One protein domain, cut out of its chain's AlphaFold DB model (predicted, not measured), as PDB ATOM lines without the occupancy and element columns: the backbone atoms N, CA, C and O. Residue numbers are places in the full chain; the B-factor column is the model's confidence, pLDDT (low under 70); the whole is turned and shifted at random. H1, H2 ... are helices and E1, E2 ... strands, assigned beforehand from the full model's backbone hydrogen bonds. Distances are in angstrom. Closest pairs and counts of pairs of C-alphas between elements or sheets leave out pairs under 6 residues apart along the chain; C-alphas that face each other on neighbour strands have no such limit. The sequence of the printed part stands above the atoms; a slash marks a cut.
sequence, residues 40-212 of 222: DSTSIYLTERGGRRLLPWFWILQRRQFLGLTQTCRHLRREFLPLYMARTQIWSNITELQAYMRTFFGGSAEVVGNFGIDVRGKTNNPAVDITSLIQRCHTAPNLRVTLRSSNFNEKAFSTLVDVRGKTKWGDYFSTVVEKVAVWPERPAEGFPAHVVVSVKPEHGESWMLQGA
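AT A GLANCE: This is residues 40 to 212 of the 222 residues of an uncharacterized protein of Trematosphaeria pertusa (UniProt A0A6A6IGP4). A strongly twisted parallel sheet, E1 to E4, stands in the middle with H4 over one face; H1, H2 and H3 lie toward one end of the long axis. Past E4, H5 bridges to the hairpin E5 and E6, and H8 lies at the far end. The 173 printed residues hold eight helices and six strands, in the order E1 H1 H2 H3 E2 H4 E3 H5 E4 H6 H7 E5 E6 H8, of mixed class. The whole is compact, with a radius of gyration of the C-alphas of 17.9 A and spans of 58 by 40 by 26 A.

IN THESE COORDINATES: Find C-alpha 43 at (90.968, 117.290, 79.055), where E1 begins, residues 43 to 46. Next come H1, residues 56 to 61, H2, 67 to 71, and H3, 74 to 87, 19.9 A long. E2 is residues 89 to 93, H4 94 to 105, 15.4 A, and E3 113 to 118, 15.9 A. Then read H5, 131 to 139, E4, 143 to 148, 16.4 A, H6, 154 to 161, and H7, 167 to 176, 14.2 A. E5, 177 to 183, runs 17.0 A, and E6, 194 to 199, 16.0 A. H8, 206 to 210, ends at C-alpha 210, (123.718, 103.495, 102.613).

HOW THE PARTS SIT: Look first at the sheet, E1 E2 E3 E4: N 44 and O 89 are 2.9 A apart, N 90 and O 114 2.9 A, N 115 and O 144 2.8 A. It holds three strand-helix-strand units, parallel neighbour strands with helices between: E1, H1 H2 H3, E2, and two with right-handed crossovers, E2, H4, E3 and E3, H5, E4. H4 lies over E2 at a height over the sheet of 8.2 A. H3, H5 and H6 only graze the sheet, and H1 only just does, with 5 pairs of C-alphas within 10 A. H2 touches H3, the C-alphas of Thr 70 and Arg 77 being closest at 4.6 A. H5 and H7 only just touch, with 3 pairs of C-alphas within 8 A, His 138 and Gly 170 closest at 6.2 A. In the antiparallel hairpin, N 181 and O 196 are 2.9 A apart. H8 touches no helix. Every O i to N i+4 pair is within hydrogen-bond range in H1, H5, H6, H7 and H8; H3 has 8 of 10, H4 6 of 8, and H2 0 of 1, with 2 of 2 O i to N i+3 pairs.

THE WHOLE: The C-alphas farthest apart, of Thr 72 and Ser 206, are 58.2 A apart. The printed part has no cut. The link from E3 to H5 is long, and its residues 128 to 129 pair antiparallel with 181 to 182 of E5. Residues 49 to 57 stand free; pLDDT is under 70 at, among others, residues 48 to 59.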
ATOM      1  N   ASP A  40      87.240 124.878  80.533       72.38
ATOM      2  CA  ASP A  40      88.306 124.431  81.455       72.38
ATOM      3  C   ASP A  40      88.246 122.921  81.782       72.38
ATOM      4  O   ASP A  40      89.219 122.308  82.225       72.38
ATOM      5  N   SER A  41      87.095 122.290  81.542       70.31
ATOM      6  CA  SER A  41      86.880 120.850  81.706       70.31
ATOM      7  C   SER A  41      87.445 119.982  80.569       70.31
ATOM      8  O   SER A  41      87.500 118.753  80.698       70.31
ATOM      9  N   THR A  42      87.880 120.581  79.457       78.25
ATOM     10  CA  THR A  42      88.283 119.861  78.245       78.25
ATOM     11  C   THR A  42      89.691 119.296  78.394       78.25
ATOM     12  O   THR A  42      90.701 119.898  78.033       78.25
ATOM     13  N   SER A  43      89.751 118.088  78.944       84.69
ATOM     14  CA  SER A  43      90.968 117.290  79.055       84.69
ATOM     15  C   SER A  43      91.147 116.405  77.824       84.69
ATOM     16  O   SER A  43      90.351 115.498  77.569       84.69
ATOM     17  N   ILE A  44      92.227 116.628  77.081       87.69
ATOM     18  CA  ILE A  44      92.593 115.805  75.929       87.69
ATOM     19  C   ILE A  44      93.500 114.675  76.396       87.69
ATOM     20  O   ILE A  44      94.587 114.943  76.881       87.69
ATOM     21  N   TYR A  45      93.111 113.421  76.175       87.19
ATOM     22  CA  TYR A  45      93.987 112.278  76.443       87.19
ATOM     23  C   TYR A  45      94.706 111.854  75.171       87.19
ATOM     24  O   TYR A  45      94.086 111.547  74.150       87.19
ATOM     25  N   LEU A  46      96.027 111.841  75.228       83.75
ATOM     26  CA  LEU A  46      96.849 111.228  74.207       83.75
ATOM     27  C   LEU A  46      96.902 109.732  74.473       83.75
ATOM     28  O   LEU A  46      97.090 109.289  75.603       83.75
ATOM     29  N   THR A  47      96.657 108.980  73.412       75.50
ATOM     30  CA  THR A  47      96.764 107.530  73.397       75.50
ATOM     31  C   THR A  47      97.548 107.165  72.153       75.50
ATOM     32  O   THR A  47      97.244 107.682  71.066       75.50
ATOM     33  N   GLU A  48      98.521 106.273  72.281       68.00
ATOM     34  CA  GLU A  48      99.275 105.752  71.153       68.00
ATOM     35  C   GLU A  48      98.346 105.271  70.030       68.00
ATOM     36  O   GLU A  48      97.391 104.519  70.226       68.00
ATOM     37  N   ARG A  49      98.668 105.674  68.795       62.09
ATOM     38  CA  ARG A  49      97.996 105.192  67.575       62.09
ATOM     39  C   ARG A  49      98.326 103.722  67.255       62.09
ATOM     40  O   ARG A  49      97.895 103.212  66.220       62.09
ATOM     41  N   GLY A  50      99.096 103.053  68.115       53.72
ATOM     42  CA  GLY A  50      99.575 101.686  67.963       53.72
ATOM     43  C   GLY A  50      98.466 100.647  68.127       53.72
ATOM     44  O   GLY A  50      98.248 100.103  69.201       53.72
ATOM     45  N   GLY A  51      97.768 100.341  67.035       51.78
ATOM     46  CA  GLY A  51      97.094  99.050  66.847       51.78
ATOM     47  C   GLY A  51      95.571  99.051  66.951       51.78
ATOM     48  O   GLY A  51      94.927  98.203  66.338       51.78
ATOM     49  N   ARG A  52      94.955 100.019  67.630       55.62
ATOM     50  CA  ARG A  52      93.499 100.206  67.572       55.62
ATOM     51  C   ARG A  52      93.232 101.558  66.948       55.62
ATOM     52  O   ARG A  52      93.541 102.582  67.546       55.62
ATOM     53  N   ARG A  53      92.669 101.565  65.733       55.25
ATOM     54  CA  ARG A  53      92.018 102.762  65.189       55.25
ATOM     55  C   ARG A  53      91.067 103.236  66.279       55.25
ATOM     56  O   ARG A  53      90.076 102.555  66.537       55.25
ATOM     57  N   LEU A  54      91.419 104.320  66.971       57.31
ATOM     58  CA  LEU A  54      90.513 104.953  67.916       57.31
ATOM     59  C   LEU A  54      89.213 105.138  67.156       57.31
ATOM     60  O   LEU A  54      89.203 105.768  66.093       57.31
ATOM     61  N   LEU A  55      88.159 104.485  67.641       62.41
ATOM     62  CA  LEU A  55      86.858 104.587  67.010       62.41
ATOM     63  C   LEU A  55      86.543 106.084  66.876       62.41
ATOM     64  O   LEU A  55      86.867 106.838  67.801       62.41
ATOM     65  N   PRO A  56      85.931 106.533  65.768       66.62
ATOM     66  CA  PRO A  56      85.584 107.940  65.553       66.62
ATOM     67  C   PRO A  56      84.920 108.606  66.772       66.62
ATOM     68  O   PRO A  56      85.104 109.791  67.020       66.62
ATOM     69  N   TRP A  57      84.228 107.817  67.596       67.38
ATOM     70  CA  TRP A  57      83.615 108.247  68.845       67.38
ATOM     71  C   TRP A  57      84.587 108.841  69.887       67.38
ATOM     72  O   TRP A  57      84.233 109.799  70.567       67.38
ATOM     73  N   PHE A  58      85.835 108.366  69.976       67.31
ATOM     74  CA  PHE A  58      86.837 108.965  70.873       67.31
ATOM     75  C   PHE A  58      87.192 110.401  70.474       67.31
ATOM     76  O   PHE A  58      87.451 111.228  71.342       67.31
ATOM     77  N   TRP A  59      87.161 110.722  69.178       67.44
ATOM     78  CA  TRP A  59      87.397 112.089  68.709       67.44
ATOM     79  C   TRP A  59      86.258 113.031  69.100       67.44
ATOM     80  O   TRP A  59      86.518 114.173  69.468       67.44
ATOM     81  N   ILE A  60      85.019 112.533  69.095       70.31
ATOM     82  CA  ILE A  60      83.836 113.284  69.539       70.31
ATOM     83  C   ILE A  60      83.932 113.598  71.040       70.31
ATOM     84  O   ILE A  60      83.613 114.707  71.463       70.31
ATOM     85  N   LEU A  61      84.430 112.656  71.849       70.88
ATOM     86  CA  LEU A  61      84.564 112.851  73.294       70.88
ATOM     87  C   LEU A  61      85.605 113.890  73.703       70.88
ATOM     88  O   LEU A  61      85.469 114.491  74.765       70.88
ATOM     89  N   GLN A  62      86.646 114.102  72.900       69.81
ATOM     90  CA  GLN A  62      87.728 115.010  73.282       69.81
ATOM     91  C   GLN A  62      87.356 116.489  73.182       69.81
ATOM     92  O   GLN A  62      88.206 117.314  73.503       69.81
ATOM     93  N   ARG A  63      86.125 116.812  72.742       79.62
ATOM     94  CA  ARG A  63      85.548 118.169  72.699       79.62
ATOM     95  C   ARG A  63      86.550 119.236  72.242       79.62
ATOM     96  O   ARG A  63      86.579 120.319  72.789       79.62
ATOM     97  N   ARG A  64      87.377 118.933  71.236       84.81
ATOM     98  CA  ARG A  64      88.422 119.846  70.749       84.81
ATOM     99  C   ARG A  64      87.821 120.888  69.806       84.81
ATOM    100  O   ARG A  64      88.112 120.861  68.606       84.81
ATOM    101  N   GLN A  65      86.926 121.724  70.326       87.06
ATOM    102  CA  GLN A  65      86.064 122.609  69.540       87.06
ATOM    103  C   GLN A  65      86.874 123.469  68.566       87.06
ATOM    104  O   GLN A  65      86.454 123.686  67.428       87.06
ATOM    105  N   PHE A  66      88.081 123.873  68.970       90.94
ATOM    106  CA  PHE A  66      88.878 124.847  68.230       90.94
ATOM    107  C   PHE A  66      90.192 124.305  67.674       90.94
ATOM    108  O   PHE A  66      90.966 125.056  67.074       90.94
ATOM    109  N   LEU A  67      90.431 122.990  67.758       90.19
ATOM    110  CA  LEU A  67      91.634 122.386  67.173       90.19
ATOM    111  C   LEU A  67      91.734 122.663  65.668       90.19
ATOM    112  O   LEU A  67      92.836 122.866  65.159       90.19
ATOM    113  N   GLY A  68      90.602 122.715  64.960       89.56
ATOM    114  CA  GLY A  68      90.565 123.002  63.525       89.56
ATOM    115  C   GLY A  68      91.286 124.301  63.154       89.56
ATOM    116  O   GLY A  68      92.026 124.322  62.172       89.56
ATOM    117  N   LEU A  69      91.185 125.350  63.980       90.75
ATOM    118  CA  LEU A  69      91.859 126.637  63.748       90.75
ATOM    119  C   LEU A  69      93.384 126.523  63.788       90.75
ATOM    120  O   LEU A  69      94.081 127.220  63.055       90.75
ATOM    121  N   THR A  70      93.914 125.583  64.573       90.38
ATOM    122  CA  THR A  70      95.352 125.281  64.576       90.38
ATOM    123  C   THR A  70      95.797 124.559  63.297       90.38
ATOM    124  O   THR A  70      96.992 124.460  63.018       90.38
ATOM    125  N   GLN A  71      94.862 124.046  62.491       90.31
ATOM    126  CA  GLN A  71      95.138 123.210  61.324       90.31
ATOM    127  C   GLN A  71      94.844 123.895  59.982       90.31
ATOM    128  O   GLN A  71      95.451 123.491  58.993       90.31
ATOM    129  N   THR A  72      94.022 124.951  59.941       88.94
ATOM    130  CA  THR A  72      93.560 125.600  58.695       88.94
ATOM    131  C   THR A  72      94.688 126.158  57.822       88.94
ATOM    132  O   THR A  72      94.849 125.742  56.678       88.94
ATOM    133  N   CYS A  73      95.495 127.090  58.335       93.75
ATOM    134  CA  CYS A  73      96.615 127.680  57.599       93.75
ATOM    135  C   CYS A  73      97.809 127.990  58.514       93.75
ATOM    136  O   CYS A  73      97.693 128.031  59.738       93.75
ATOM    137  N   ARG A  74      98.991 128.212  57.917       94.38
ATOM    138  CA  ARG A  74     100.234 128.478  58.670       94.38
ATOM    139  C   ARG A  74     100.176 129.782  59.468       94.38
ATOM    140  O   ARG A  74     100.770 129.835  60.538       94.38
ATOM    141  N   HIS A  75      99.486 130.799  58.947       94.94
ATOM    142  CA  HIS A  75      99.372 132.112  59.585       94.94
ATOM    143  C   HIS A  75      98.586 132.018  60.895       94.94
ATOM    144  O   HIS A  75      99.144 132.254  61.961       94.94
ATOM    145  N   LEU A  76      97.346 131.520  60.827       94.50
ATOM    146  CA  LEU A  76      96.506 131.295  62.009       94.50
ATOM    147  C   LEU A  76      97.141 130.335  63.004       94.50
ATOM    148  O   LEU A  76      97.085 130.572  64.201       94.50
ATOM    149  N   ARG A  77      97.809 129.280  62.525       93.94
ATOM    150  CA  ARG A  77      98.525 128.354  63.406       93.94
ATOM    151  C   ARG A  77      99.590 129.063  64.236       93.94
ATOM    152  O   ARG A  77      99.691 128.776  65.418       93.94
ATOM    153  N   ARG A  78     100.388 129.957  63.645       93.75
ATOM    154  CA  ARG A  78     101.446 130.672  64.379       93.75
ATOM    155  C   ARG A  78     100.879 131.573  65.474       93.75
ATOM    156  O   ARG A  78     101.490 131.671  66.528       93.75
ATOM    157  N   GLU A  79      99.722 132.182  65.230       94.81
ATOM    158  CA  GLU A  79      99.068 133.066  66.198       94.81
ATOM    159  C   GLU A  79      98.288 132.287  67.270       94.81
ATOM    160  O   GLU A  79      98.438 132.540  68.462       94.81
ATOM    161  N   PHE A  80      97.466 131.320  66.857       94.88
ATOM    162  CA  PHE A  80      96.483 130.674  67.725       94.88
ATOM    163  C   PHE A  80      97.005 129.421  68.434       94.88
ATOM    164  O   PHE A  80      96.552 129.117  69.534       94.88
ATOM    165  N   LEU A  81      97.962 128.682  67.855       92.69
ATOM    166  CA  LEU A  81      98.457 127.440  68.466       92.69
ATOM    167  C   LEU A  81      99.032 127.651  69.879       92.69
ATOM    168  O   LEU A  81      98.686 126.852  70.747       92.69
ATOM    169  N   PRO A  82      99.858 128.683  70.158       92.31
ATOM    170  CA  PRO A  82     100.363 128.908  71.510       92.31
ATOM    171  C   PRO A  82      99.242 129.209  72.512       92.31
ATOM    172  O   PRO A  82      99.266 128.687  73.623       92.31
ATOM    173  N   LEU A  83      98.234 129.993  72.108       92.88
ATOM    174  CA  LEU A  83      97.067 130.320  72.937       92.88
ATOM    175  C   LEU A  83      96.233 129.072  73.243       92.88
ATOM    176  O   LEU A  83      95.868 128.832  74.393       92.88
ATOM    177  N   TYR A  84      95.984 128.260  72.217       93.00
ATOM    178  CA  TYR A  84      95.286 126.989  72.341       93.00
ATOM    179  C   TYR A  84      96.031 126.050  73.299       93.00
ATOM    180  O   TYR A  84      95.469 125.609  74.295       93.00
ATOM    181  N   MET A  85      97.326 125.818  73.071       91.88
ATOM    182  CA  MET A  85      98.147 124.933  73.909       91.88
ATOM    183  C   MET A  85      98.254 125.420  75.359       91.88
ATOM    184  O   MET A  85      98.280 124.599  76.273       91.88
ATOM    185  N   ALA A  86      98.306 126.736  75.590       91.50
ATOM    186  CA  ALA A  86      98.356 127.309  76.934       91.50
ATOM    187  C   ALA A  86      97.085 127.032  77.754       91.50
ATOM    188  O   ALA A  86      97.167 126.895  78.975       91.50
ATOM    189  N   ARG A  87      95.925 126.974  77.092       90.75
ATOM    190  CA  ARG A  87      94.612 126.798  77.732       90.75
ATOM    191  C   ARG A  87      94.186 125.336  77.799       90.75
ATOM    192  O   ARG A  87      93.613 124.900  78.789       90.75
ATOM    193  N   THR A  88      94.485 124.564  76.764       91.56
ATOM    194  CA  THR A  88      94.057 123.173  76.668       91.56
ATOM    195  C   THR A  88      94.907 122.265  77.553       91.56
ATOM    196  O   THR A  88      96.116 122.151  77.359       91.56
ATOM    197  N   GLN A  89      94.264 121.557  78.485       93.00
ATOM    198  CA  GLN A  89      94.922 120.535  79.295       93.00
ATOM    199  C   GLN A  89      95.116 119.252  78.476       93.00
ATOM    200  O   GLN A  89      94.159 118.555  78.125       93.00
ATOM    201  N   ILE A  90      96.373 118.905  78.214       92.56
ATOM    202  CA  ILE A  90      96.756 117.686  77.501       92.56
ATOM    203  C   ILE A  90      97.261 116.665  78.509       92.56
ATOM    204  O   ILE A  90      98.295 116.879  79.122       92.56
ATOM    205  N   TRP A  91      96.572 115.542  78.651       93.25
ATOM    206  CA  TRP A  91      96.996 114.397  79.445       93.25
ATOM    207  C   TRP A  91      97.672 113.344  78.573       93.25
ATOM    208  O   TRP A  91      97.187 113.017  77.491       93.25
ATOM    209  N   SER A  92      98.757 112.756  79.062       92.44
ATOM    210  CA  SER A  92      99.395 111.591  78.448       92.44
ATOM    211  C   SER A  92      99.723 110.557  79.515       92.44
ATOM    212  O   SER A  92      99.994 110.911  80.665       92.44
ATOM    213  N   ASN A  93      99.682 109.275  79.150       91.25
ATOM    214  CA  ASN A  93     100.163 108.233  80.044       91.25
ATOM    215  C   ASN A  93     101.666 108.414  80.287       91.25
ATOM    216  O   ASN A  93     102.419 108.721  79.362       91.25
ATOM    217  N   ILE A  94     102.116 108.169  81.514       91.12
ATOM    218  CA  ILE A  94     103.532 108.264  81.871       91.12
ATOM    219  C   ILE A  94     104.454 107.444  80.948       91.12
ATOM    220  O   ILE A  94     105.568 107.877  80.667       91.12
ATOM    221  N   THR A  95     103.998 106.310  80.407       89.25
ATOM    222  CA  THR A  95     104.803 105.494  79.479       89.25
ATOM    223  C   THR A  95     105.019 106.155  78.121       89.25
ATOM    224  O   THR A  95     106.012 105.879  77.456       89.25
ATOM    225  N   GLU A  96     104.114 107.042  77.708       90.38
ATOM    226  CA  GLU A  96     104.181 107.764  76.432       90.38
ATOM    227  C   GLU A  96     104.937 109.096  76.556       90.38
ATOM    228  O   GLU A  96     105.239 109.749  75.552       90.38
ATOM    229  N   LEU A  97     105.280 109.495  77.785       91.88
ATOM    230  CA  LEU A  97     105.866 110.793  78.091       91.88
ATOM    231  C   LEU A  97     107.099 111.095  77.236       91.88
ATOM    232  O   LEU A  97     107.187 112.159  76.631       91.88
ATOM    233  N   GLN A  98     108.036 110.154  77.134       91.50
ATOM    234  CA  GLN A  98     109.286 110.367  76.399       91.50
ATOM    235  C   GLN A  98     109.056 110.588  74.896       91.50
ATOM    236  O   GLN A  98     109.698 111.444  74.280       91.50
ATOM    237  N   ALA A  99     108.107 109.862  74.299       91.06
ATOM    238  CA  ALA A  99     107.732 110.047  72.900       91.06
ATOM    239  C   ALA A  99     107.054 111.409  72.683       91.06
ATOM    240  O   ALA A  99     107.363 112.116  71.715       91.06
ATOM    241  N   TYR A 100     106.182 111.807  73.614       91.62
ATOM    242  CA  TYR A 100     105.540 113.117  73.595       91.62
ATOM    243  C   TYR A 100     106.571 114.245  73.690       91.62
ATOM    244  O   TYR A 100     106.615 115.127  72.833       91.62
ATOM    245  N   MET A 101     107.468 114.177  74.673       92.44
ATOM    246  CA  MET A 101     108.514 115.176  74.872       92.44
ATOM    247  C   MET A 101     109.416 115.321  73.651       92.44
ATOM    248  O   MET A 101     109.697 116.438  73.227       92.44
ATOM    249  N   ARG A 102     109.830 114.214  73.030       91.81
ATOM    250  CA  ARG A 102     110.643 114.264  71.809       91.81
ATOM    251  C   ARG A 102     109.918 114.976  70.668       91.81
ATOM    252  O   ARG A 102     110.529 115.761  69.952       91.81
ATOM    253  N   THR A 103     108.623 114.714  70.520       89.75
ATOM    254  CA  THR A 103     107.809 115.245  69.420       89.75
ATOM    255  C   THR A 103     107.480 116.723  69.608       89.75
ATOM    256  O   THR A 103     107.598 117.505  68.668       89.75
ATOM    257  N   PHE A 104     107.067 117.115  70.814       88.81
ATOM    258  CA  PHE A 104     106.515 118.447  71.072       88.81
ATOM    259  C   PHE A 104     107.496 119.385  71.770       88.81
ATOM    260  O   PHE A 104     107.403 120.598  71.602       88.81
ATOM    261  N   PHE A 105     108.459 118.850  72.522       90.06
ATOM    262  CA  PHE A 105     109.419 119.641  73.293       90.06
ATOM    263  C   PHE A 105     110.858 119.523  72.779       90.06
ATOM    264  O   PHE A 105     111.723 120.204  73.315       90.06
ATOM    265  N   GLY A 106     111.143 118.724  71.749       85.19
ATOM    266  CA  GLY A 106     112.513 118.397  71.337       85.19
ATOM    267  C   GLY A 106     113.328 119.498  70.637       85.19
ATOM    268  O   GLY A 106     114.516 119.285  70.430       85.19
ATOM    269  N   GLY A 107     112.749 120.650  70.257       81.94
ATOM    270  CA  GLY A 107     113.456 121.584  69.354       81.94
ATOM    271  C   GLY A 107     113.166 123.087  69.441       81.94
ATOM    272  O   GLY A 107     113.795 123.839  68.708       81.94
ATOM    273  N   SER A 108     112.257 123.559  70.301       85.31
ATOM    274  CA  SER A 108     111.935 125.000  70.411       85.31
ATOM    275  C   SER A 108     112.309 125.549  71.782       85.31
ATOM    276  O   SER A 108     111.919 124.951  72.772       85.31
ATOM    277  N   ALA A 109     113.015 126.672  71.902       82.69
ATOM    278  CA  ALA A 109     113.196 127.317  73.212       82.69
ATOM    279  C   ALA A 109     111.854 127.807  73.798       82.69
ATOM    280  O   ALA A 109     111.639 127.773  75.007       82.69
ATOM    281  N   GLU A 110     110.921 128.177  72.923       89.69
ATOM    282  CA  GLU A 110     109.601 128.690  73.268       89.69
ATOM    283  C   GLU A 110     108.588 127.546  73.307       89.69
ATOM    284  O   GLU A 110     107.833 127.311  72.361       89.69
ATOM    285  N   VAL A 111     108.606 126.777  74.394       93.25
ATOM    286  CA  VAL A 111     107.552 125.793  74.660       93.25
ATOM    287  C   VAL A 111     106.451 126.457  75.482       93.25
ATOM    288  O   VAL A 111     106.701 127.047  76.532       93.25
ATOM    289  N   VAL A 112     105.218 126.336  75.002       93.75
ATOM    290  CA  VAL A 112     104.004 126.792  75.683       93.75
ATOM    291  C   VAL A 112     103.058 125.605  75.767       93.75
ATOM    292  O   VAL A 112     102.884 124.888  74.779       93.75
ATOM    293  N   GLY A 113     102.447 125.381  76.928       93.06
ATOM    294  CA  GLY A 113     101.464 124.314  77.049       93.06
ATOM    295  C   GLY A 113     100.992 124.059  78.468       93.06
ATOM    296  O   GLY A 113     101.701 124.365  79.423       93.06
ATOM    297  N   ASN A 114      99.822 123.441  78.596       93.56
ATOM    298  CA  ASN A 114      99.363 122.844  79.841       93.56
ATOM    299  C   ASN A 114      99.327 121.315  79.712       93.56
ATOM    300  O   ASN A 114      98.415 120.732  79.127       93.56
ATOM    301  N   PHE A 115     100.374 120.668  80.209       93.94
ATOM    302  CA  PHE A 115     100.602 119.242  80.051       93.94
ATOM    303  C   PHE A 115     100.396 118.508  81.377       93.94
ATOM    304  O   PHE A 115     100.814 118.957  82.433       93.94
ATOM    305  N   GLY A 116      99.737 117.366  81.328       93.69
ATOM    306  CA  GLY A 116      99.426 116.527  82.466       93.69
ATOM    307  C   GLY A 116      99.952 115.124  82.226       93.69
ATOM    308  O   GLY A 116      99.787 114.552  81.149       93.69
ATOM    309  N   ILE A 117     100.575 114.551  83.242       93.38
ATOM    310  CA  ILE A 117     101.045 113.174  83.224       93.38
ATOM    311  C   ILE A 117     100.077 112.347  84.052       93.38
ATOM    312  O   ILE A 117      99.901 112.574  85.249       93.38
ATOM    313  N   ASP A 118      99.461 111.370  83.407       91.69
ATOM    314  CA  ASP A 118      98.663 110.367  84.082       91.69
ATOM    315  C   ASP A 118      99.568 109.212  84.515       91.69
ATOM    316  O   ASP A 118     100.085 108.458  83.684       91.69
ATOM    317  N   VAL A 119      99.781 109.088  85.827       90.12
ATOM    318  CA  VAL A 119     100.589 108.003  86.408       90.12
ATOM    319  C   VAL A 119      99.751 106.782  86.770       90.12
ATOM    320  O   VAL A 119     100.289 105.795  87.276       90.12
ATOM    321  N   ARG A 120      98.440 106.824  86.490       84.75
ATOM    322  CA  ARG A 120      97.558 105.662  86.590       84.75
ATOM    323  C   ARG A 120      97.923 104.724  85.445       84.75
ATOM    324  O   ARG A 120      97.542 104.912  84.290       84.75
ATOM    325  N   GLY A 121      98.763 103.753  85.759       70.00
ATOM    326  CA  GLY A 121      99.328 102.812  84.805       70.00
ATOM    327  C   GLY A 121      99.058 101.376  85.212       70.00
ATOM    328  O   GLY A 121      98.535 101.087  86.286       70.00
ATOM    329  N   LYS A 122      99.438 100.451  84.334       71.12
ATOM    330  CA  LYS A 122      99.506  99.038  84.703       71.12
ATOM    331  C   LYS A 122     100.617  98.869  85.742       71.12
ATOM    332  O   LYS A 122     101.664  99.501  85.626       71.12
ATOM    333  N   THR A 123     100.403  97.967  86.695       66.88
ATOM    334  CA  THR A 123     101.294  97.676  87.839       66.88
ATOM    335  C   THR A 123     102.751  97.389  87.457       66.88
ATOM    336  O   THR A 123     103.642  97.535  88.283       66.88
ATOM    337  N   ASN A 124     103.010  96.999  86.207       80.94
ATOM    338  CA  ASN A 124     104.314  96.502  85.768       80.94
ATOM    339  C   ASN A 124     105.106  97.523  84.940       80.94
ATOM    340  O   ASN A 124     106.111  97.169  84.324       80.94
ATOM    341  N   ASN A 125     104.649  98.774  84.870       83.69
ATOM    342  CA  ASN A 125     105.375  99.799  84.136       83.69
ATOM    343  C   ASN A 125     106.688 100.143  84.873       83.69
ATOM    344  O   ASN A 125     106.675 100.315  86.097       83.69
ATOM    345  N   PRO A 126     107.821 100.244  84.154       89.25
ATOM    346  CA  PRO A 126     109.078 100.661  84.758       89.25
ATOM    347  C   PRO A 126     108.991 102.114  85.233       89.25
ATOM    348  O   PRO A 126     108.131 102.881  84.794       89.25
ATOM    349  N   ALA A 127     109.919 102.497  86.109       91.19
ATOM    350  CA  ALA A 127     110.101 103.892  86.478       91.19
ATOM    351  C   ALA A 127     110.384 104.734  85.229       91.19
ATOM    352  O   ALA A 127     111.214 104.361  84.394       91.19
ATOM    353  N   VAL A 128     109.716 105.878  85.113       93.00
ATOM    354  CA  VAL A 128     109.905 106.792  83.986       93.00
ATOM    355  C   VAL A 128     110.723 107.980  84.447       93.00
ATOM    356  O   VAL A 128     110.353 108.678  85.388       93.00
ATOM    357  N   ASP A 129     111.845 108.204  83.774       94.38
ATOM    358  CA  ASP A 129     112.677 109.383  83.975       94.38
ATOM    359  C   ASP A 129     111.931 110.636  83.495       94.38
ATOM    360  O   ASP A 129     111.473 110.690  82.352       94.38
ATOM    361  N   ILE A 130     111.797 111.632  84.369       94.69
ATOM    362  CA  ILE A 130     111.170 112.927  84.084       94.69
ATOM    363  C   ILE A 130     112.151 114.096  84.239       94.69
ATOM    364  O   ILE A 130     111.739 115.257  84.213       94.69
ATOM    365  N   THR A 131     113.446 113.819  84.390       94.31
ATOM    366  CA  THR A 131     114.487 114.830  84.633       94.31
ATOM    367  C   THR A 131     114.492 115.892  83.541       94.31
ATOM    368  O   THR A 131     114.441 117.091  83.825       94.31
ATOM    369  N   SER A 132     114.450 115.457  82.279       93.56
ATOM    370  CA  SER A 132     114.415 116.353  81.121       93.56
ATOM    371  C   SER A 132     113.151 117.214  81.078       93.56
ATOM    372  O   SER A 132     113.183 118.317  80.538       93.56
ATOM    373  N   LEU A 133     112.038 116.758  81.666       93.56
ATOM    374  CA  LEU A 133     110.797 117.527  81.707       93.56
ATOM    375  C   LEU A 133     110.898 118.648  82.733       93.56
ATOM    376  O   LEU A 133     110.513 119.775  82.441       93.56
ATOM    377  N   ILE A 134     111.459 118.357  83.906       92.19
ATOM    378  CA  ILE A 134     111.672 119.358  84.956       92.19
ATOM    379  C   ILE A 134     112.653 120.433  84.468       92.19
ATOM    380  O   ILE A 134     112.366 121.626  84.571       92.19
ATOM    381  N   GLN A 135     113.760 120.023  83.841       90.94
ATOM    382  CA  GLN A 135     114.695 120.946  83.183       90.94
ATOM    383  C   GLN A 135     113.996 121.790  82.108       90.94
ATOM    384  O   GLN A 135     114.274 122.981  81.940       90.94
ATOM    385  N   ARG A 136     113.038 121.193  81.391       91.62
ATOM    386  CA  ARG A 136     112.250 121.916  80.397       91.62
ATOM    387  C   ARG A 136     111.329 122.956  81.020       91.62
ATOM    388  O   ARG A 136     111.296 124.071  80.518       91.62
ATOM    389  N   CYS A 137     110.648 122.641  82.118       91.12
ATOM    390  CA  CYS A 137     109.828 123.605  82.856       91.12
ATOM    391  C   CYS A 137     110.646 124.799  83.371       91.12
ATOM    392  O   CYS A 137     110.128 125.910  83.444       91.12
ATOM    393  N   HIS A 138     111.927 124.594  83.693       88.88
ATOM    394  CA  HIS A 138     112.820 125.686  84.079       88.88
ATOM    395  C   HIS A 138     113.118 126.642  82.912       88.88
ATOM    396  O   HIS A 138     113.058 127.858  83.079       88.88
ATOM    397  N   THR A 139     113.403 126.099  81.725       89.94
ATOM    398  CA  THR A 139     113.738 126.900  80.531       89.94
ATOM    399  C   THR A 139     112.515 127.449  79.791       89.94
ATOM    400  O   THR A 139     112.644 128.407  79.034       89.94
ATOM    401  N   ALA A 140     111.330 126.882  80.020       92.06
ATOM    402  CA  ALA A 140     110.077 127.262  79.378       92.06
ATOM    403  C   ALA A 140     109.020 127.660  80.432       92.06
ATOM    404  O   ALA A 140     108.195 126.832  80.823       92.06
ATOM    405  N   PRO A 141     108.979 128.931  80.879       89.31
ATOM    406  CA  PRO A 141     108.106 129.367  81.981       89.31
ATOM    407  C   PRO A 141     106.604 129.256  81.673       89.31
ATOM    408  O   PRO A 141     105.775 129.227  82.587       89.31
ATOM    409  N   ASN A 142     106.251 129.177  80.388       92.00
ATOM    410  CA  ASN A 142     104.881 129.024  79.903       92.00
ATOM    411  C   ASN A 142     104.449 127.555  79.750       92.00
ATOM    412  O   ASN A 142     103.313 127.295  79.350       92.00
ATOM    413  N   LEU A 143     105.330 126.597  80.051       93.12
ATOM    414  CA  LEU A 143     104.984 125.186  80.149       93.12
ATOM    415  C   LEU A 143     104.532 124.880  81.582       93.12
ATOM    416  O   LEU A 143     105.285 125.033  82.542       93.12
ATOM    417  N   ARG A 144     103.287 124.435  81.728       92.12
ATOM    418  CA  ARG A 144     102.727 123.929  82.981       92.12
ATOM    419  C   ARG A 144     102.705 122.414  82.917       92.12
ATOM    420  O   ARG A 144     102.273 121.857  81.911       92.12
ATOM    421  N   VAL A 145     103.177 121.767  83.979       92.69
ATOM    422  CA  VAL A 145     103.156 120.310  84.102       92.69
ATOM    423  C   VAL A 145     102.425 119.916  85.378       92.69
ATOM    424  O   VAL A 145     102.765 120.390  86.460       92.69
ATOM    425  N   THR A 146     101.438 119.038  85.245       92.12
ATOM    426  CA  THR A 146     100.673 118.459  86.353       92.12
ATOM    427  C   THR A 146     100.867 116.942  86.395       92.12
ATOM    428  O   THR A 146     101.090 116.306  85.366       92.12
ATOM    429  N   LEU A 147     100.805 116.340  87.585       90.38
ATOM    430  CA  LEU A 147     100.680 114.886  87.734       90.38
ATOM    431  C   LEU A 147      99.277 114.565  88.208       90.38
ATOM    432  O   LEU A 147      98.778 115.184  89.143       90.38
ATOM    433  N   ARG A 148      98.691 113.521  87.633       89.19
ATOM    434  CA  ARG A 148      97.449 112.937  88.117       89.19
ATOM    435  C   ARG A 148      97.675 111.516  88.577       89.19
ATOM    436  O   ARG A 148      98.092 110.661  87.801       89.19
ATOM    437  N   SER A 149      97.309 111.275  89.826       85.75
ATOM    438  CA  SER A 149      97.289 109.970  90.473       85.75
ATOM    439  C   SER A 149      96.056 109.866  91.365       85.75
ATOM    440  O   SER A 149      95.465 110.880  91.727       85.75
ATOM    441  N   SER A 150      95.682 108.651  91.737       78.44
ATOM    442  CA  SER A 150      94.669 108.359  92.761       78.44
ATOM    443  C   SER A 150      95.132 108.746  94.173       78.44
ATOM    444  O   SER A 150      94.341 109.250  94.961       78.44
ATOM    445  N   ASN A 151      96.415 108.526  94.472       78.00
ATOM    446  CA  ASN A 151      96.962 108.517  95.834       78.00
ATOM    447  C   ASN A 151      98.204 109.410  95.996       78.00
ATOM    448  O   ASN A 151      98.908 109.338  97.001       78.00
ATOM    449  N   PHE A 152      98.521 110.226  94.990       76.75
ATOM    450  CA  PHE A 152      99.715 111.064  95.006       76.75
ATOM    451  C   PHE A 152      99.408 112.450  95.574       76.75
ATOM    452  O   PHE A 152      98.406 113.070  95.219       76.75
ATOM    453  N   ASN A 153     100.307 112.972  96.409       76.62
ATOM    454  CA  ASN A 153     100.219 114.340  96.903       76.62
ATOM    455  C   ASN A 153     100.567 115.329  95.778       76.62
ATOM    456  O   ASN A 153     101.726 115.706  95.600       76.62
ATOM    457  N   GLU A 154      99.557 115.762  95.022       75.56
ATOM    458  CA  GLU A 154      99.690 116.710  93.906       75.56
ATOM    459  C   GLU A 154     100.473 117.974  94.298       75.56
ATOM    460  O   GLU A 154     101.267 118.485  93.508       75.56
ATOM    461  N   LYS A 155     100.341 118.425  95.555       79.25
ATOM    462  CA  LYS A 155     101.058 119.590  96.087       79.25
ATOM    463  C   LYS A 155     102.570 119.363  96.194       79.25
ATOM    464  O   LYS A 155     103.346 120.292  95.973       79.25
ATOM    465  N   ALA A 156     103.009 118.151  96.531       77.12
ATOM    466  CA  ALA A 156     104.434 117.835  96.622       77.12
ATOM    467  C   ALA A 156     105.094 117.875  95.236       77.12
ATOM    468  O   ALA A 156     106.146 118.490  95.064       77.12
ATOM    469  N   PHE A 157     104.441 117.300  94.223       81.31
ATOM    470  CA  PHE A 157     104.964 117.358  92.860       81.31
ATOM    471  C   PHE A 157     104.864 118.744  92.244       81.31
ATOM    472  O   PHE A 157     105.814 119.175  91.597       81.31
ATOM    473  N   SER A 158     103.764 119.468  92.460       79.50
ATOM    474  CA  SER A 158     103.687 120.850  91.990       79.50
ATOM    475  C   SER A 158     104.806 121.687  92.604       79.50
ATOM    476  O   SER A 158     105.429 122.455  91.891       79.50
ATOM    477  N   THR A 159     105.170 121.459  93.870       81.38
ATOM    478  CA  THR A 159     106.330 122.117  94.493       81.38
ATOM    479  C   THR A 159     107.657 121.740  93.823       81.38
ATOM    480  O   THR A 159     108.505 122.610  93.638       81.38
ATOM    481  N   LEU A 160     107.838 120.469  93.444       81.00
ATOM    482  CA  LEU A 160     109.042 119.984  92.755       81.00
ATOM    483  C   LEU A 160     109.193 120.600  91.353       81.00
ATOM    484  O   LEU A 160     110.294 120.979  90.949       81.00
ATOM    485  N   VAL A 161     108.083 120.689  90.619       80.44
ATOM    486  CA  VAL A 161     108.037 121.120  89.217       80.44
ATOM    487  C   VAL A 161     107.864 122.623  89.049       80.44
ATOM    488  O   VAL A 161     108.250 123.170  88.017       80.44
ATOM    489  N   ASP A 162     107.325 123.321  90.046       77.00
ATOM    490  CA  ASP A 162     107.175 124.772  90.022       77.00
ATOM    491  C   ASP A 162     108.511 125.463  90.340       77.00
ATOM    492  O   ASP A 162     108.722 126.088  91.381       77.00
ATOM    493  N   VAL A 163     109.437 125.332  89.385       68.25
ATOM    494  CA  VAL A 163     110.728 126.037  89.325       68.25
ATOM    495  C   VAL A 163     110.540 127.514  88.954       68.25
ATOM    496  O   VAL A 163     111.486 128.304  88.997       68.25
ATOM    497  N   ARG A 164     109.326 127.913  88.552       65.50
ATOM    498  CA  ARG A 164     109.048 129.245  88.010       65.50
ATOM    499  C   ARG A 164     109.311 130.310  89.072       65.50
ATOM    500  O   ARG A 164     108.848 130.224  90.204       65.50
ATOM    501  N   GLY A 165     110.108 131.308  88.702       66.31
ATOM    502  CA  GLY A 165     110.510 132.398  89.596       66.31
ATOM    503  C   GLY A 165     111.570 132.027  90.640       66.31
ATOM    504  O   GLY A 165     112.015 132.904  91.375       66.31
ATOM    505  N   LYS A 166     112.027 130.767  90.696       80.88
ATOM    506  CA  LYS A 166     113.074 130.308  91.618       80.88
ATOM    507  C   LYS A 166     114.342 129.958  90.842       80.88
ATOM    508  O   LYS A 166     114.664 128.787  90.669       80.88
ATOM    509  N   THR A 167     115.085 130.969  90.390       78.62
ATOM    510  CA  THR A 167     116.349 130.779  89.642       78.62
ATOM    511  C   THR A 167     117.323 129.857  90.379       78.62
ATOM    512  O   THR A 167     117.798 128.884  89.805       78.62
ATOM    513  N   LYS A 168     117.474 130.058  91.695       85.50
ATOM    514  CA  LYS A 168     118.289 129.195  92.568       85.50
ATOM    515  C   LYS A 168     117.884 127.718  92.533       85.50
ATOM    516  O   LYS A 168     118.739 126.861  92.719       85.50
ATOM    517  N   TRP A 169     116.598 127.412  92.328       84.75
ATOM    518  CA  TRP A 169     116.128 126.026  92.253       84.75
ATOM    519  C   TRP A 169     116.581 125.354  90.957       84.75
ATOM    520  O   TRP A 169     117.000 124.208  91.007       84.75
ATOM    521  N   GLY A 170     116.569 126.059  89.821       86.12
ATOM    522  CA  GLY A 170     117.069 125.516  88.551       86.12
ATOM    523  C   GLY A 170     118.567 125.201  88.589       86.12
ATOM    524  O   GLY A 170     118.982 124.116  88.171       86.12
ATOM    525  N   ASP A 171     119.357 126.110  89.169       88.94
ATOM    526  CA  ASP A 171     120.802 125.925  89.351       88.94
ATOM    527  C   ASP A 171     121.093 124.763  90.305       88.94
ATOM    528  O   ASP A 171     121.888 123.873  89.992       88.94
ATOM    529  N   TYR A 172     120.401 124.729  91.451       90.31
ATOM    530  CA  TYR A 172     120.506 123.638  92.416       90.31
ATOM    531  C   TYR A 172     120.118 122.304  91.785       90.31
ATOM    532  O   TYR A 172     120.866 121.341  91.899       90.31
ATOM    533  N   PHE A 173     118.993 122.248  91.070       91.38
ATOM    534  CA  PHE A 173     118.516 121.032  90.420       91.38
ATOM    535  C   PHE A 173     119.555 120.498  89.431       91.38
ATOM    536  O   PHE A 173     119.915 119.331  89.488       91.38
ATOM    537  N   SER A 174     120.113 121.357  88.578       89.94
ATOM    538  CA  SER A 174     121.125 120.954  87.589       89.94
ATOM    539  C   SER A 174     122.456 120.530  88.231       89.94
ATOM    540  O   SER A 174     123.171 119.664  87.711       89.94
ATOM    541  N   THR A 175     122.793 121.131  89.374       93.69
ATOM    542  CA  THR A 175     124.036 120.852  90.102       93.69
ATOM    543  C   THR A 175     123.929 119.580  90.935       93.69
ATOM    544  O   THR A 175     124.819 118.742  90.861       93.69
ATOM    545  N   VAL A 176     122.828 119.398  91.665       94.12
ATOM    546  CA  VAL A 176     122.686 118.395  92.728       94.12
ATOM    547  C   VAL A 176     121.890 117.171  92.293       94.12
ATOM    548  O   VAL A 176     122.227 116.052  92.678       94.12
ATOM    549  N   VAL A 177     120.842 117.350  91.491       94.00
ATOM    550  CA  VAL A 177     119.963 116.246  91.098       94.00
ATOM    551  C   VAL A 177     120.579 115.512  89.910       94.00
ATOM    552  O   VAL A 177     120.883 116.107  88.878       94.00
ATOM    553  N   GLU A 178     120.771 114.205  90.063       94.75
ATOM    554  CA  GLU A 178     121.213 113.323  88.982       94.75
ATOM    555  C   GLU A 178     120.022 112.913  88.118       94.75
ATOM    556  O   GLU A 178     120.065 112.998  86.890       94.75
ATOM    557  N   LYS A 179     118.944 112.472  88.771       94.94
ATOM    558  CA  LYS A 179     117.779 111.907  88.098       94.94
ATOM    559  C   LYS A 179     116.521 112.090  88.929       94.94
ATOM    560  O   LYS A 179     116.538 111.935  90.144       94.94
ATOM    561  N   VAL A 180     115.402 112.343  88.265       93.38
ATOM    562  CA  VAL A 180     114.068 112.252  88.857       93.38
ATOM    563  C   VAL A 180     113.281 111.205  88.098       93.38
ATOM    564  O   VAL A 180     113.037 111.346  86.900       93.38
ATOM    565  N   ALA A 181     112.874 110.154  88.794       93.31
ATOM    566  CA  ALA A 181     112.073 109.084  88.233       93.31
ATOM    567  C   ALA A 181     110.710 109.033  88.918       93.31
ATOM    568  O   ALA A 181     110.607 109.136  90.137       93.31
ATOM    569  N   VAL A 182     109.658 108.839  88.138       91.00
ATOM    570  CA  VAL A 182     108.321 108.588  88.666       91.00
ATOM    571  C   VAL A 182     108.035 107.104  88.556       91.00
ATOM    572  O   VAL A 182     108.089 106.521  87.471       91.00
ATOM    573  N   TRP A 183     107.712 106.504  89.693       89.19
ATOM    574  CA  TRP A 183     107.222 105.142  89.766       89.19
ATOM    575  C   TRP A 183     105.697 105.171  89.692       89.19
ATOM    576  O   TRP A 183     105.061 105.833  90.521       89.19
ATOM    577  N   PRO A 184     105.098 104.506  88.691       85.94
ATOM    578  CA  PRO A 184     103.652 104.440  88.569       85.94
ATOM    579  C   PRO A 184     103.049 103.645  89.727       85.94
ATOM    580  O   PRO A 184     103.724 102.868  90.403       85.94
ATOM    581  N   GLU A 185     101.755 103.850  89.946       82.38
ATOM    582  CA  GLU A 185     101.018 103.144  90.986       82.38
ATOM    583  C   GLU A 185     101.039 101.624  90.753       82.38
ATOM    584  O   GLU A 185     100.882 101.151  89.621       82.38
ATOM    585  N   ARG A 186     101.170 100.851  91.838       82.44
ATOM    586  CA  ARG A 186     101.000  99.392  91.828       82.44
ATOM    587  C   ARG A 186      99.857  98.989  92.756       82.44
ATOM    588  O   ARG A 186     100.112  98.548  93.878       82.44
ATOM    589  N   PRO A 187      98.592  99.091  92.302       77.00
ATOM    590  CA  PRO A 187      97.441  98.823  93.161       77.00
ATOM    591  C   PRO A 187      97.446  97.417  93.773       77.00
ATOM    592  O   PRO A 187      97.089  97.260  94.934       77.00
ATOM    593  N   ALA A 188      97.900  96.406  93.020       80.38
ATOM    594  CA  ALA A 188      97.967  95.018  93.490       80.38
ATOM    595  C   ALA A 188      98.923  94.817  94.680       80.38
ATOM    596  O   ALA A 188      98.741  93.892  95.463       80.38
ATOM    597  N   GLU A 189      99.922  95.688  94.819       83.50
ATOM    598  CA  GLU A 189     100.919  95.647  95.890       83.50
ATOM    599  C   GLU A 189     100.647  96.714  96.968       83.50
ATOM    600  O   GLU A 189     101.403  96.834  97.927       83.50
ATOM    601  N   GLY A 190      99.589  97.522  96.813       84.38
ATOM    602  CA  GLY A 190      99.282  98.634  97.714       84.38
ATOM    603  C   GLY A 190     100.299  99.783  97.671       84.38
ATOM    604  O   GLY A 190     100.288 100.629  98.563       84.38
ATOM    605  N   PHE A 191     101.173  99.841  96.659       81.06
ATOM    606  CA  PHE A 191     102.151 100.921  96.534       81.06
ATOM    607  C   PHE A 191     101.573 102.089  95.727       81.06
ATOM    608  O   PHE A 191     101.288 101.923  94.533       81.06
ATOM    609  N   PRO A 192     101.429 103.285  96.331       85.62
ATOM    610  CA  PRO A 192     101.043 104.468  95.583       85.62
ATOM    611  C   PRO A 192     102.146 104.843  94.587       85.62
ATOM    612  O   PRO A 192     103.320 104.479  94.744       85.62
ATOM    613  N   ALA A 193     101.772 105.618  93.568       86.75
ATOM    614  CA  ALA A 193     102.770 106.284  92.743       86.75
ATOM    615  C   ALA A 193     103.694 107.120  93.642       86.75
ATOM    616  O   ALA A 193     103.234 107.727  94.611       86.75
ATOM    617  N   HIS A 194     104.982 107.161  93.330       87.12
ATOM    618  CA  HIS A 194     105.949 107.951  94.084       87.12
ATOM    619  C   HIS A 194     107.013 108.526  93.157       87.12
ATOM    620  O   HIS A 194     107.284 108.001  92.076       87.12
ATOM    621  N   VAL A 195     107.591 109.646  93.576       89.75
ATOM    622  CA  VAL A 195     108.690 110.301  92.872       89.75
ATOM    623  C   VAL A 195     109.964 109.951  93.614       89.75
ATOM    624  O   VAL A 195     110.033 110.096  94.827       89.75
ATOM    625  N   VAL A 196     110.961 109.492  92.875       90.19
ATOM    626  CA  VAL A 196     112.303 109.231  93.373       90.19
ATOM    627  C   VAL A 196     113.220 110.300  92.814       90.19
ATOM    628  O   VAL A 196     113.313 110.462  91.597       90.19
ATOM    629  N   VAL A 197     113.902 111.006  93.708       91.31
ATOM    630  CA  VAL A 197     114.963 111.946  93.356       91.31
ATOM    631  C   VAL A 197     116.295 111.292  93.708       91.31
ATOM    632  O   VAL A 197     116.577 111.028  94.875       91.31
ATOM    633  N   SER A 198     117.098 111.009  92.690       92.38
ATOM    634  CA  SER A 198     118.481 110.565  92.828       92.38
ATOM    635  C   SER A 198     119.383 111.793  92.825       92.38
ATOM    636  O   SER A 198     119.298 112.650  91.940       92.38
ATOM    637  N   VAL A 199     120.229 111.885  93.843       93.00
ATOM    638  CA  VAL A 199     121.176 112.980  94.060       93.00
ATOM    639  C   VAL A 199     122.563 112.505  93.646       93.00
ATOM    640  O   VAL A 199     122.906 111.349  93.894       93.00
ATOM    641  N   LYS A 200     123.363 113.384  93.034       94.06
ATOM    642  CA  LYS A 200     124.732 113.031  92.648       94.06
ATOM    643  C   LYS A 200     125.563 112.663  93.889       94.06
ATOM    644  O   LYS A 200     125.417 113.335  94.915       94.06
ATOM    645  N   PRO A 201     126.444 111.648  93.825       93.12
ATOM    646  CA  PRO A 201     127.164 111.146  94.997       93.12
ATOM    647  C   PRO A 201     127.942 112.214  95.774       93.12
ATOM    648  O   PRO A 201     127.955 112.188  97.000       93.12
ATOM    649  N   GLU A 202     128.541 113.184  95.083       95.31
ATOM    650  CA  GLU A 202     129.295 114.297  95.673       95.31
ATOM    651  C   GLU A 202     128.438 115.270  96.499       95.31
ATOM    652  O   GLU A 202     128.965 116.048  97.294       95.31
ATOM    653  N   HIS A 203     127.118 115.225  96.318       95.25
ATOM    654  CA  HIS A 203     126.144 116.029  97.048       95.25
ATOM    655  C   HIS A 203     125.272 115.191  97.995       95.25
ATOM    656  O   HIS A 203     124.428 115.749  98.695       95.25
ATOM    657  N   GLY A 204     125.454 113.867  98.009       90.81
ATOM    658  CA  GLY A 204     124.715 112.951  98.867       90.81
ATOM    659  C   GLY A 204     125.308 112.880 100.271       90.81
ATOM    660  O   GLY A 204     126.523 112.833 100.455       90.81
ATOM    661  N   GLU A 205     124.445 112.824 101.282       91.31
ATOM    662  CA  GLU A 205     124.879 112.517 102.644       91.31
ATOM    663  C   GLU A 205     125.120 111.008 102.806       91.31
ATOM    664  O   GLU A 205     124.513 110.183 102.120       91.31
ATOM    665  N   SER A 206     125.993 110.615 103.737       86.88
ATOM    666  CA  SER A 206     126.394 109.212 103.924       86.88
ATOM    667  C   SER A 206     125.213 108.261 104.156       86.88
ATOM    668  O   SER A 206     125.224 107.139 103.651       86.88
ATOM    669  N   TRP A 207     124.166 108.708 104.853       87.06
ATOM    670  CA  TRP A 207     122.953 107.916 105.078       87.06
ATOM    671  C   TRP A 207     122.113 107.725 103.805       87.06
ATOM    672  O   TRP A 207     121.479 106.682 103.650       87.06
ATOM    673  N   MET A 208     122.137 108.679 102.865       81.50
ATOM    674  CA  MET A 208     121.454 108.546 101.570       81.50
ATOM    675  C   MET A 208     122.125 107.474 100.703       81.50
ATOM    676  O   MET A 208     121.454 106.765  99.955       81.50
ATOM    677  N   LEU A 209     123.448 107.336 100.829       78.94
ATOM    678  CA  LEU A 209     124.249 106.365 100.081       78.94
ATOM    679  C   LEU A 209     124.125 104.940 100.646       78.94
ATOM    680  O   LEU A 209     124.239 103.971  99.900       78.94
ATOM    681  N   GLN A 210     123.855 104.798 101.947       75.19
ATOM    682  CA  GLN A 210     123.718 103.495 102.613       75.19
ATOM    683  C   GLN A 210     122.398 102.787 102.272       75.19
ATOM    684  O   GLN A 210     122.394 101.577 102.062       75.19
ATOM    685  N   GLY A 211     121.291 103.527 102.133       62.28
ATOM    686  CA  GLY A 211     119.971 102.960 101.808       62.28
ATOM    687  C   GLY A 211     119.835 102.393 100.386       62.28
ATOM    688  O   GLY A 211     118.834 101.756 100.071       62.28
ATOM    689  N   ALA A 212     120.837 102.607  99.529       54.34
ATOM    690  CA  ALA A 212     120.875 102.122  98.150       54.34
ATOM    691  C   ALA A 212     121.057 100.602  98.019       54.34
ATOM    692  O   ALA A 212     120.799 100.050  96.952       54.34
TER     693      ALA A 212